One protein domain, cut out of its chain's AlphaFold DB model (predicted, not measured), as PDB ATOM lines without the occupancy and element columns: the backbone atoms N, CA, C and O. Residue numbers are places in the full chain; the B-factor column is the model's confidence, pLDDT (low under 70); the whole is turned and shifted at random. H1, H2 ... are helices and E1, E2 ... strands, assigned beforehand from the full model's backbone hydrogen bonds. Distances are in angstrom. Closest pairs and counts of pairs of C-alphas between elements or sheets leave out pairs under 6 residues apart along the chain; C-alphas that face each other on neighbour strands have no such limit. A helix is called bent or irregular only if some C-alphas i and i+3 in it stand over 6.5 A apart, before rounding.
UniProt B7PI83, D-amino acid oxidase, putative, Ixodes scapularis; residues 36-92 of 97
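Overview. This is residues 36 to 92 of the 97 residues of the protein "D-amino acid oxidase, putative" of Ixodes scapularis (UniProt B7PI83). A long, narrow hairpin of two strands, E1 and E2, has one long helix, H1, folded back over one of its faces; a kink near residue 71 separates the turn at one end of the hairpin from the longer run of the helix along it. The last residues, 87 to 92, stick out free at the far end. The printed part has 57 residues, with two named strands and then one named helix along the chain; the sheet has the order E1 - E2 and is antiparallel, and the class is mixed, helices and strands. The whole is loose, with a radius of gyration of the C-alphas of 13.3 A, and only just elongated, spanning 40 by 20 by 12 A.

Along the chain. E1 is residues 37 to 48, 23.3 A from first to last C-alpha, beginning at C-alpha 37 (-51.904, -20.384, 53.928); it bends by 81 degrees at residue 40. E2 is residues 55 to 63, 24.0 A long. H1 is residues 64 to 87, 31.2 A long, ending at C-alpha 87 (-24.649, -13.331, 40.439). H1 has a kink of 80 degrees near residue 71 and is irregular, with C-alphas 65 and 68 8.0 A apart.

Arrangement. E1 and E2 form a hairpin, antiparallel at 176 degrees. N 42 and O 61 are 2.8 A apart and N 55 and O 48 2.8 A, both within hydrogen-bond range. The closest C-alphas of E2 and H1 are those of Asn 60 and Ala 78, 6.5 A apart. Those of E1 and H1 are Phe 37 and Gly 64, 3.6 A apart. In H1, 16 of 20 O i to N i+4 pairs are within hydrogen-bond range.

Size, cuts and confidence. The two farthest C-alphas, of Ala 65 and Ala 92, are 41.1 A apart. The printed part has no cut. The link from E1 to E2 is short, and that from E2 to H1 is tight. Residues 89 to 92 have pLDDT under 70.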
ATOM      1  N   PRO A  36     -53.990 -20.449  50.037       97.69
ATOM      2  CA  PRO A  36     -52.753 -21.196  50.260       97.69
ATOM      3  C   PRO A  36     -51.999 -20.628  51.471       97.69
ATOM      4  O   PRO A  36     -51.051 -19.861  51.316       97.69
ATOM      5  N   PHE A  37     -52.462 -20.925  52.684       97.75
ATOM      6  CA  PHE A  37     -51.904 -20.384  53.928       97.75
ATOM      7  C   PHE A  37     -50.699 -21.190  54.432       97.75
ATOM      8  O   PHE A  37     -50.745 -22.418  54.490       97.75
ATOM      9  N   ARG A  38     -49.642 -20.487  54.846       97.88
ATOM     10  CA  ARG A  38     -48.500 -21.005  55.613       97.88
ATOM     11  C   ARG A  38     -48.040 -19.916  56.582       97.88
ATOM     12  O   ARG A  38     -48.076 -18.739  56.237       97.88
ATOM     13  N   GLN A  39     -47.557 -20.307  57.758       95.12
ATOM     14  CA  GLN A  39     -46.922 -19.393  58.702       95.12
ATOM     15  C   GLN A  39     -45.522 -19.913  59.077       95.12
ATOM     16  O   GLN A  39     -45.432 -21.010  59.628       95.12
ATOM     17  N   PRO A  40     -44.439 -19.165  58.779       94.88
ATOM     18  CA  PRO A  40     -44.417 -17.910  58.013       94.88
ATOM     19  C   PRO A  40     -44.696 -18.118  56.509       94.88
ATOM     20  O   PRO A  40     -44.660 -19.247  56.009       94.88
ATOM     21  N   ILE A  41     -44.945 -17.033  55.767       97.12
ATOM     22  CA  ILE A  41     -44.898 -17.043  54.289       97.12
ATOM     23  C   ILE A  41     -43.507 -17.533  53.862       97.12
ATOM     24  O   ILE A  41     -42.516 -17.227  54.523       97.12
ATOM     25  N   ARG A  42     -43.425 -18.337  52.798       98.31
ATOM     26  CA  ARG A  42     -42.153 -18.851  52.282       98.31
ATOM     27  C   ARG A  42     -41.638 -17.951  51.165       98.31
ATOM     28  O   ARG A  42     -42.143 -18.053  50.050       98.31
ATOM     29  N   VAL A  43     -40.640 -17.125  51.473       98.44
ATOM     30  CA  VAL A  43     -39.819 -16.395  50.494       98.44
ATOM     31  C   VAL A  43     -38.359 -16.741  50.769       98.44
ATOM     32  O   VAL A  43     -37.756 -16.211  51.696       98.44
ATOM     33  N   GLU A  44     -37.836 -17.739  50.062       98.25
ATOM     34  CA  GLU A  44     -36.576 -18.410  50.416       98.25
ATOM     35  C   GLU A  44     -35.866 -18.932  49.158       98.25
ATOM     36  O   GLU A  44     -36.529 -19.371  48.217       98.25
ATOM     37  N   ALA A  45     -34.530 -18.953  49.160       97.06
ATOM     38  CA  ALA A  45     -33.716 -19.618  48.141       97.06
ATOM     39  C   ALA A  45     -33.300 -21.026  48.605       97.06
ATOM     40  O   ALA A  45     -32.963 -21.226  49.770       97.06
ATOM     41  N   GLU A  46     -33.289 -21.995  47.693       95.50
ATOM     42  CA  GLU A  46     -32.903 -23.382  47.962       95.50
ATOM     43  C   GLU A  46     -32.151 -23.978  46.760       95.50
ATOM     44  O   GLU A  46     -32.537 -23.773  45.606       95.50
ATOM     45  N   LEU A  47     -31.076 -24.730  47.022       93.31
ATOM     46  CA  LEU A  47     -30.398 -25.548  46.015       93.31
ATOM     47  C   LEU A  47     -30.893 -26.988  46.134       93.31
ATOM     48  O   LEU A  47     -30.665 -27.644  47.148       93.31
ATOM     49  N   LEU A  48     -31.552 -27.486  45.093       93.44
ATOM     50  CA  LEU A  48     -32.052 -28.856  45.033       93.44
ATOM     51  C   LEU A  48     -31.115 -29.748  44.214       93.44
ATOM     52  O   LEU A  48     -30.602 -29.332  43.176       93.44
ATOM     53  N   GLY A  49     -30.949 -30.999  44.641       88.38
ATOM     54  CA  GLY A  49     -30.117 -31.996  43.962       88.38
ATOM     55  C   GLY A  49     -28.671 -32.052  44.466       88.38
ATOM     56  O   GLY A  49     -28.295 -31.396  45.435       88.38
ATOM     57  N   PHE A  50     -27.857 -32.867  43.794       80.50
ATOM     58  CA  PHE A  50     -26.447 -33.096  44.121       80.50
ATOM     59  C   PHE A  50     -25.570 -32.764  42.914       80.50
ATOM     60  O   PHE A  50     -26.025 -32.839  41.771       80.50
ATOM     61  N   ALA A  51     -24.308 -32.407  43.156       77.69
ATOM     62  CA  ALA A  51     -23.365 -32.115  42.082       77.69
ATOM     63  C   ALA A  51     -23.238 -33.304  41.098       77.69
ATOM     64  O   ALA A  51     -23.206 -34.455  41.543       77.69
ATOM     65  N   PRO A  52     -23.154 -33.048  39.776       81.19
ATOM     66  CA  PRO A  52     -23.104 -31.730  39.124       81.19
ATOM     67  C   PRO A  52     -24.484 -31.107  38.821       81.19
ATOM     68  O   PRO A  52     -24.550 -29.965  38.376       81.19
ATOM     69  N   ASN A  53     -25.585 -31.823  39.062       83.69
ATOM     70  CA  ASN A  53     -26.934 -31.437  38.634       83.69
ATOM     71  C   ASN A  53     -27.713 -30.736  39.759       83.69
ATOM     72  O   ASN A  53     -28.704 -31.267  40.266       83.69
ATOM     73  N   GLN A  54     -27.265 -29.542  40.153       88.81
ATOM     74  CA  GLN A  54     -27.999 -28.700  41.103       88.81
ATOM     75  C   GLN A  54     -28.992 -27.770  40.397       88.81
ATOM     76  O   GLN A  54     -28.683 -27.165  39.371       88.81
ATOM     77  N   CYS A  55     -30.178 -27.621  40.985       92.62
ATOM     78  CA  CYS A  55     -31.223 -26.703  40.552       92.62
ATOM     79  C   CYS A  55     -31.390 -25.576  41.577       92.62
ATOM     80  O   CYS A  55     -31.560 -25.835  42.768       92.62
ATOM     81  N   LYS A  56     -31.357 -24.327  41.109       94.00
ATOM     82  CA  LYS A  56     -31.617 -23.129  41.915       94.00
ATOM     83  C   LYS A  56     -33.126 -22.885  41.970       94.00
ATOM     84  O   LYS A  56     -33.745 -22.699  40.925       94.00
ATOM     85  N   VAL A  57     -33.711 -22.867  43.164       96.56
ATOM     86  CA  VAL A  57     -35.146 -22.637  43.374       96.56
ATOM     87  C   VAL A  57     -35.352 -21.443  44.292       96.56
ATOM     88  O   VAL A  57     -34.746 -21.362  45.356       96.56
ATOM     89  N   VAL A  58     -36.243 -20.535  43.897       98.31
ATOM     90  CA  VAL A  58     -36.765 -19.482  44.774       98.31
ATOM     91  C   VAL A  58     -38.229 -19.777  45.052       98.31
ATOM     92  O   VAL A  58     -39.059 -19.829  44.145       98.31
ATOM     93  N   HIS A  59     -38.541 -19.994  46.323       98.50
ATOM     94  CA  HIS A  59     -39.899 -20.206  46.802       98.50
ATOM     95  C   HIS A  59     -40.568 -18.857  47.036       98.50
ATOM     96  O   HIS A  59     -39.956 -17.968  47.614       98.50
ATOM     97  N   ASN A  60     -41.827 -18.721  46.620       98.56
ATOM     98  CA  ASN A  60     -42.656 -17.551  46.912       98.56
ATOM     99  C   ASN A  60     -44.126 -17.981  47.080       98.56
ATOM    100  O   ASN A  60     -44.943 -17.851  46.167       98.56
ATOM    101  N   TYR A  61     -44.465 -18.593  48.219       98.44
ATOM    102  CA  TYR A  61     -45.807 -19.139  48.480       98.44
ATOM    103  C   TYR A  61     -46.220 -19.042  49.954       98.44
ATOM    104  O   TYR A  61     -45.427 -18.713  50.830       98.44
ATOM    105  N   GLY A  62     -47.482 -19.374  50.251       98.25
ATOM    106  CA  GLY A  62     -47.985 -19.419  51.632       98.25
ATOM    107  C   GLY A  62     -48.751 -18.172  52.079       98.25
ATOM    108  O   GLY A  62     -49.035 -18.018  53.260       98.25
ATOM    109  N   HIS A  63     -49.109 -17.293  51.145       98.31
ATOM    110  CA  HIS A  63     -49.681 -15.975  51.429       98.31
ATOM    111  C   HIS A  63     -51.104 -15.961  52.019       98.31
ATOM    112  O   HIS A  63     -51.596 -14.903  52.420       98.31
ATOM    113  N   GLY A  64     -51.805 -17.098  52.059       97.50
ATOM    114  CA  GLY A  64     -53.135 -17.195  52.663       97.50
ATOM    115  C   GLY A  64     -54.137 -16.167  52.123       97.50
ATOM    116  O   GLY A  64     -54.352 -16.071  50.917       97.50
ATOM    117  N   ALA A  65     -54.777 -15.414  53.024       97.00
ATOM    118  CA  ALA A  65     -55.756 -14.376  52.677       97.00
ATOM    119  C   ALA A  65     -55.134 -13.048  52.220       97.00
ATOM    120  O   ALA A  65     -55.859 -12.173  51.755       97.00
ATOM    121  N   HIS A  66     -53.815 -12.893  52.345       96.12
ATOM    122  CA  HIS A  66     -53.131 -11.612  52.167       96.12
ATOM    123  C   HIS A  66     -52.332 -11.525  50.865       96.12
ATOM    124  O   HIS A  66     -51.718 -10.494  50.613       96.12
ATOM    125  N   GLY A  67     -52.379 -12.556  50.012       97.00
ATOM    126  CA  GLY A  67     -51.537 -12.640  48.816       97.00
ATOM    127  C   GLY A  67     -51.653 -11.469  47.850       97.00
ATOM    128  O   GLY A  67     -50.640 -11.063  47.300       97.00
ATOM    129  N   VAL A  68     -52.836 -10.870  47.687       97.81
ATOM    130  CA  VAL A  68     -52.975  -9.662  46.852       97.81
ATOM    131  C   VAL A  68     -52.277  -8.466  47.503       97.81
ATOM    132  O   VAL A  68     -51.495  -7.791  46.842       97.81
ATOM    133  N   ASN A  69     -52.506  -8.239  48.800       97.38
ATOM    134  CA  ASN A  69     -51.928  -7.116  49.543       97.38
ATOM    135  C   ASN A  69     -50.394  -7.195  49.618       97.38
ATOM    136  O   ASN A  69     -49.713  -6.190  49.458       97.38
ATOM    137  N   THR A  70     -49.835  -8.391  49.821       96.75
ATOM    138  CA  THR A  70     -48.381  -8.571  49.967       96.75
ATOM    139  C   THR A  70     -47.660  -8.867  48.654       96.75
ATOM    140  O   THR A  70     -46.440  -8.995  48.669       96.75
ATOM    141  N   SER A  71     -48.386  -8.984  47.534       97.69
ATOM    142  CA  SER A  71     -47.857  -9.464  46.246       97.69
ATOM    143  C   SER A  71     -46.604  -8.726  45.781       97.69
ATOM    144  O   SER A  71     -45.608  -9.363  45.452       97.69
ATOM    145  N   TRP A  72     -46.634  -7.393  45.773       98.50
ATOM    146  CA  TRP A  72     -45.507  -6.583  45.310       98.50
ATOM    147  C   TRP A  72     -44.272  -6.747  46.189       98.50
ATOM    148  O   TRP A  72     -43.183  -6.960  45.666       98.50
ATOM    149  N   GLY A  73     -44.445  -6.705  47.513       98.31
ATOM    150  CA  GLY A  73     -43.338  -6.865  48.455       98.31
ATOM    151  C   GLY A  73     -42.664  -8.227  48.310       98.31
ATOM    152  O   GLY A  73     -41.458  -8.298  48.095       98.31
ATOM    153  N   THR A  74     -43.445  -9.311  48.311       98.25
ATOM    154  CA  THR A  74     -42.869 -10.659  48.193       98.25
ATOM    155  C   THR A  74     -42.327 -10.953  46.795       98.25
ATOM    156  O   THR A  74     -41.391 -11.738  46.660       98.25
ATOM    157  N   ALA A  75     -42.858 -10.317  45.744       98.69
ATOM    158  CA  ALA A  75     -42.272 -10.376  44.406       98.69
ATOM    159  C   ALA A  75     -40.905  -9.678  44.342       98.69
ATOM    160  O   ALA A  75     -39.984 -10.222  43.735       98.69
ATOM    161  N   MET A  76     -40.750  -8.515  44.982       98.75
ATOM    162  CA  MET A  76     -39.462  -7.821  45.075       98.75
ATOM    163  C   MET A  76     -38.438  -8.658  45.848       98.75
ATOM    164  O   MET A  76     -37.349  -8.904  45.337       98.75
ATOM    165  N   ASP A  77     -38.812  -9.180  47.018       98.50
ATOM    166  CA  ASP A  77     -37.929 -10.026  47.830       98.50
ATOM    167  C   ASP A  77     -37.495 -11.291  47.075       98.50
ATOM    168  O   ASP A  77     -36.311 -11.627  47.033       98.50
ATOM    169  N   ALA A  78     -38.434 -11.970  46.409       98.62
ATOM    170  CA  ALA A  78     -38.121 -13.123  45.571       98.62
ATOM    171  C   ALA A  78     -37.204 -12.753  44.393       98.62
ATOM    172  O   ALA A  78     -36.305 -13.521  44.054       98.62
ATOM    173  N   THR A  79     -37.392 -11.579  43.784       98.62
ATOM    174  CA  THR A  79     -36.542 -11.105  42.683       98.62
ATOM    175  C   THR A  79     -35.110 -10.869  43.160       98.62
ATOM    176  O   THR A  79     -34.184 -11.359  42.521       98.62
ATOM    177  N   HIS A  80     -34.915 -10.237  44.321       98.38
ATOM    178  CA  HIS A  80     -33.581 -10.059  44.907       98.38
ATOM    179  C   HIS A  80     -32.875 -11.398  45.180       98.38
ATOM    180  O   HIS A  80     -31.667 -11.525  44.962       98.38
ATOM    181  N   LEU A  81     -33.614 -12.427  45.617       98.12
ATOM    182  CA  LEU A  81     -33.065 -13.778  45.779       98.12
ATOM    183  C   LEU A  81     -32.648 -14.391  44.435       98.12
ATOM    184  O   LEU A  81     -31.585 -15.005  44.348       98.12
ATOM    185  N   VAL A  82     -33.453 -14.210  43.382       97.69
ATOM    186  CA  VAL A  82     -33.108 -14.666  42.025       97.69
ATOM    187  C   VAL A  82     -31.842 -13.971  41.528       97.69
ATOM    188  O   VAL A  82     -30.928 -14.645  41.059       97.69
ATOM    189  N   GLU A  83     -31.756 -12.647  41.653       97.12
ATOM    190  CA  GLU A  83     -30.584 -11.868  41.242       97.12
ATOM    191  C   GLU A  83     -29.318 -12.321  41.971       97.12
ATOM    192  O   GLU A  83     -28.298 -12.561  41.322       97.12
ATOM    193  N   SER A  84     -29.402 -12.518  43.292       95.44
ATOM    194  CA  SER A  84     -28.282 -13.006  44.107       95.44
ATOM    195  C   SER A  84     -27.789 -14.366  43.603       95.44
ATOM    196  O   SER A  84     -26.611 -14.542  43.300       95.44
ATOM    197  N   LEU A  85     -28.712 -15.308  43.387       92.69
ATOM    198  CA  LEU A  85     -28.387 -16.635  42.869       92.69
ATOM    199  C   LEU A  85     -27.791 -16.598  41.453       92.69
ATOM    200  O   LEU A  85     -26.976 -17.458  41.117       92.69
ATOM    201  N   LEU A  86     -28.194 -15.656  40.597       92.50
ATOM    202  CA  LEU A  86     -27.622 -15.492  39.256       92.50
ATOM    203  C   LEU A  86     -26.214 -14.877  39.303       92.50
ATOM    204  O   LEU A  86     -25.350 -15.286  38.522       92.50
ATOM    205  N   GLN A  87     -25.962 -13.951  40.229       88.19
ATOM    206  CA  GLN A  87     -24.649 -13.331  40.439       88.19
ATOM    207  C   GLN A  87     -23.629 -14.307  41.033       88.19
ATOM    208  O   GLN A  87     -22.483 -14.306  40.588       88.19
ATOM    209  N   ASP A  88     -24.047 -15.223  41.912       71.31
ATOM    210  CA  ASP A  88     -23.174 -16.281  42.445       71.31
ATOM    211  C   ASP A  88     -22.590 -17.185  41.338       71.31
ATOM    212  O   ASP A  88     -21.512 -17.756  41.489       71.31
ATOM    213  N   SER A  89     -23.264 -17.296  40.183       57.75
ATOM    214  CA  SER A  89     -22.721 -17.983  38.994       57.75
ATOM    215  C   SER A  89     -21.679 -17.172  38.208       57.75
ATOM    216  O   SER A  89     -20.965 -17.755  37.396       57.75
ATOM    217  N   LEU A  90     -21.582 -15.855  38.423       51.84
ATOM    218  CA  LEU A  90     -20.613 -14.958  37.772       51.84
ATOM    219  C   LEU A  90     -19.333 -14.770  38.601       51.84
ATOM    220  O   LEU A  90     -18.324 -14.307  38.074       51.84
ATOM    221  N   THR A  91     -19.346 -15.178  39.872       46.38
ATOM    222  CA  THR A  91     -18.189 -15.180  40.777       46.38
ATOM    223  C   THR A  91     -17.719 -16.595  41.101       46.38
ATOM    224  O   THR A  91     -17.395 -16.889  42.247       46.38
ATOM    225  N   ALA A  92     -17.654 -17.484  40.110       38.94
ATOM    226  CA  ALA A  92     -16.778 -18.646  40.213       38.94
ATOM    227  C   ALA A  92     -15.376 -18.222  39.745       38.94
ATOM    228  O   ALA A  92     -15.170 -18.045  38.539       38.94
TER     229      ALA A  92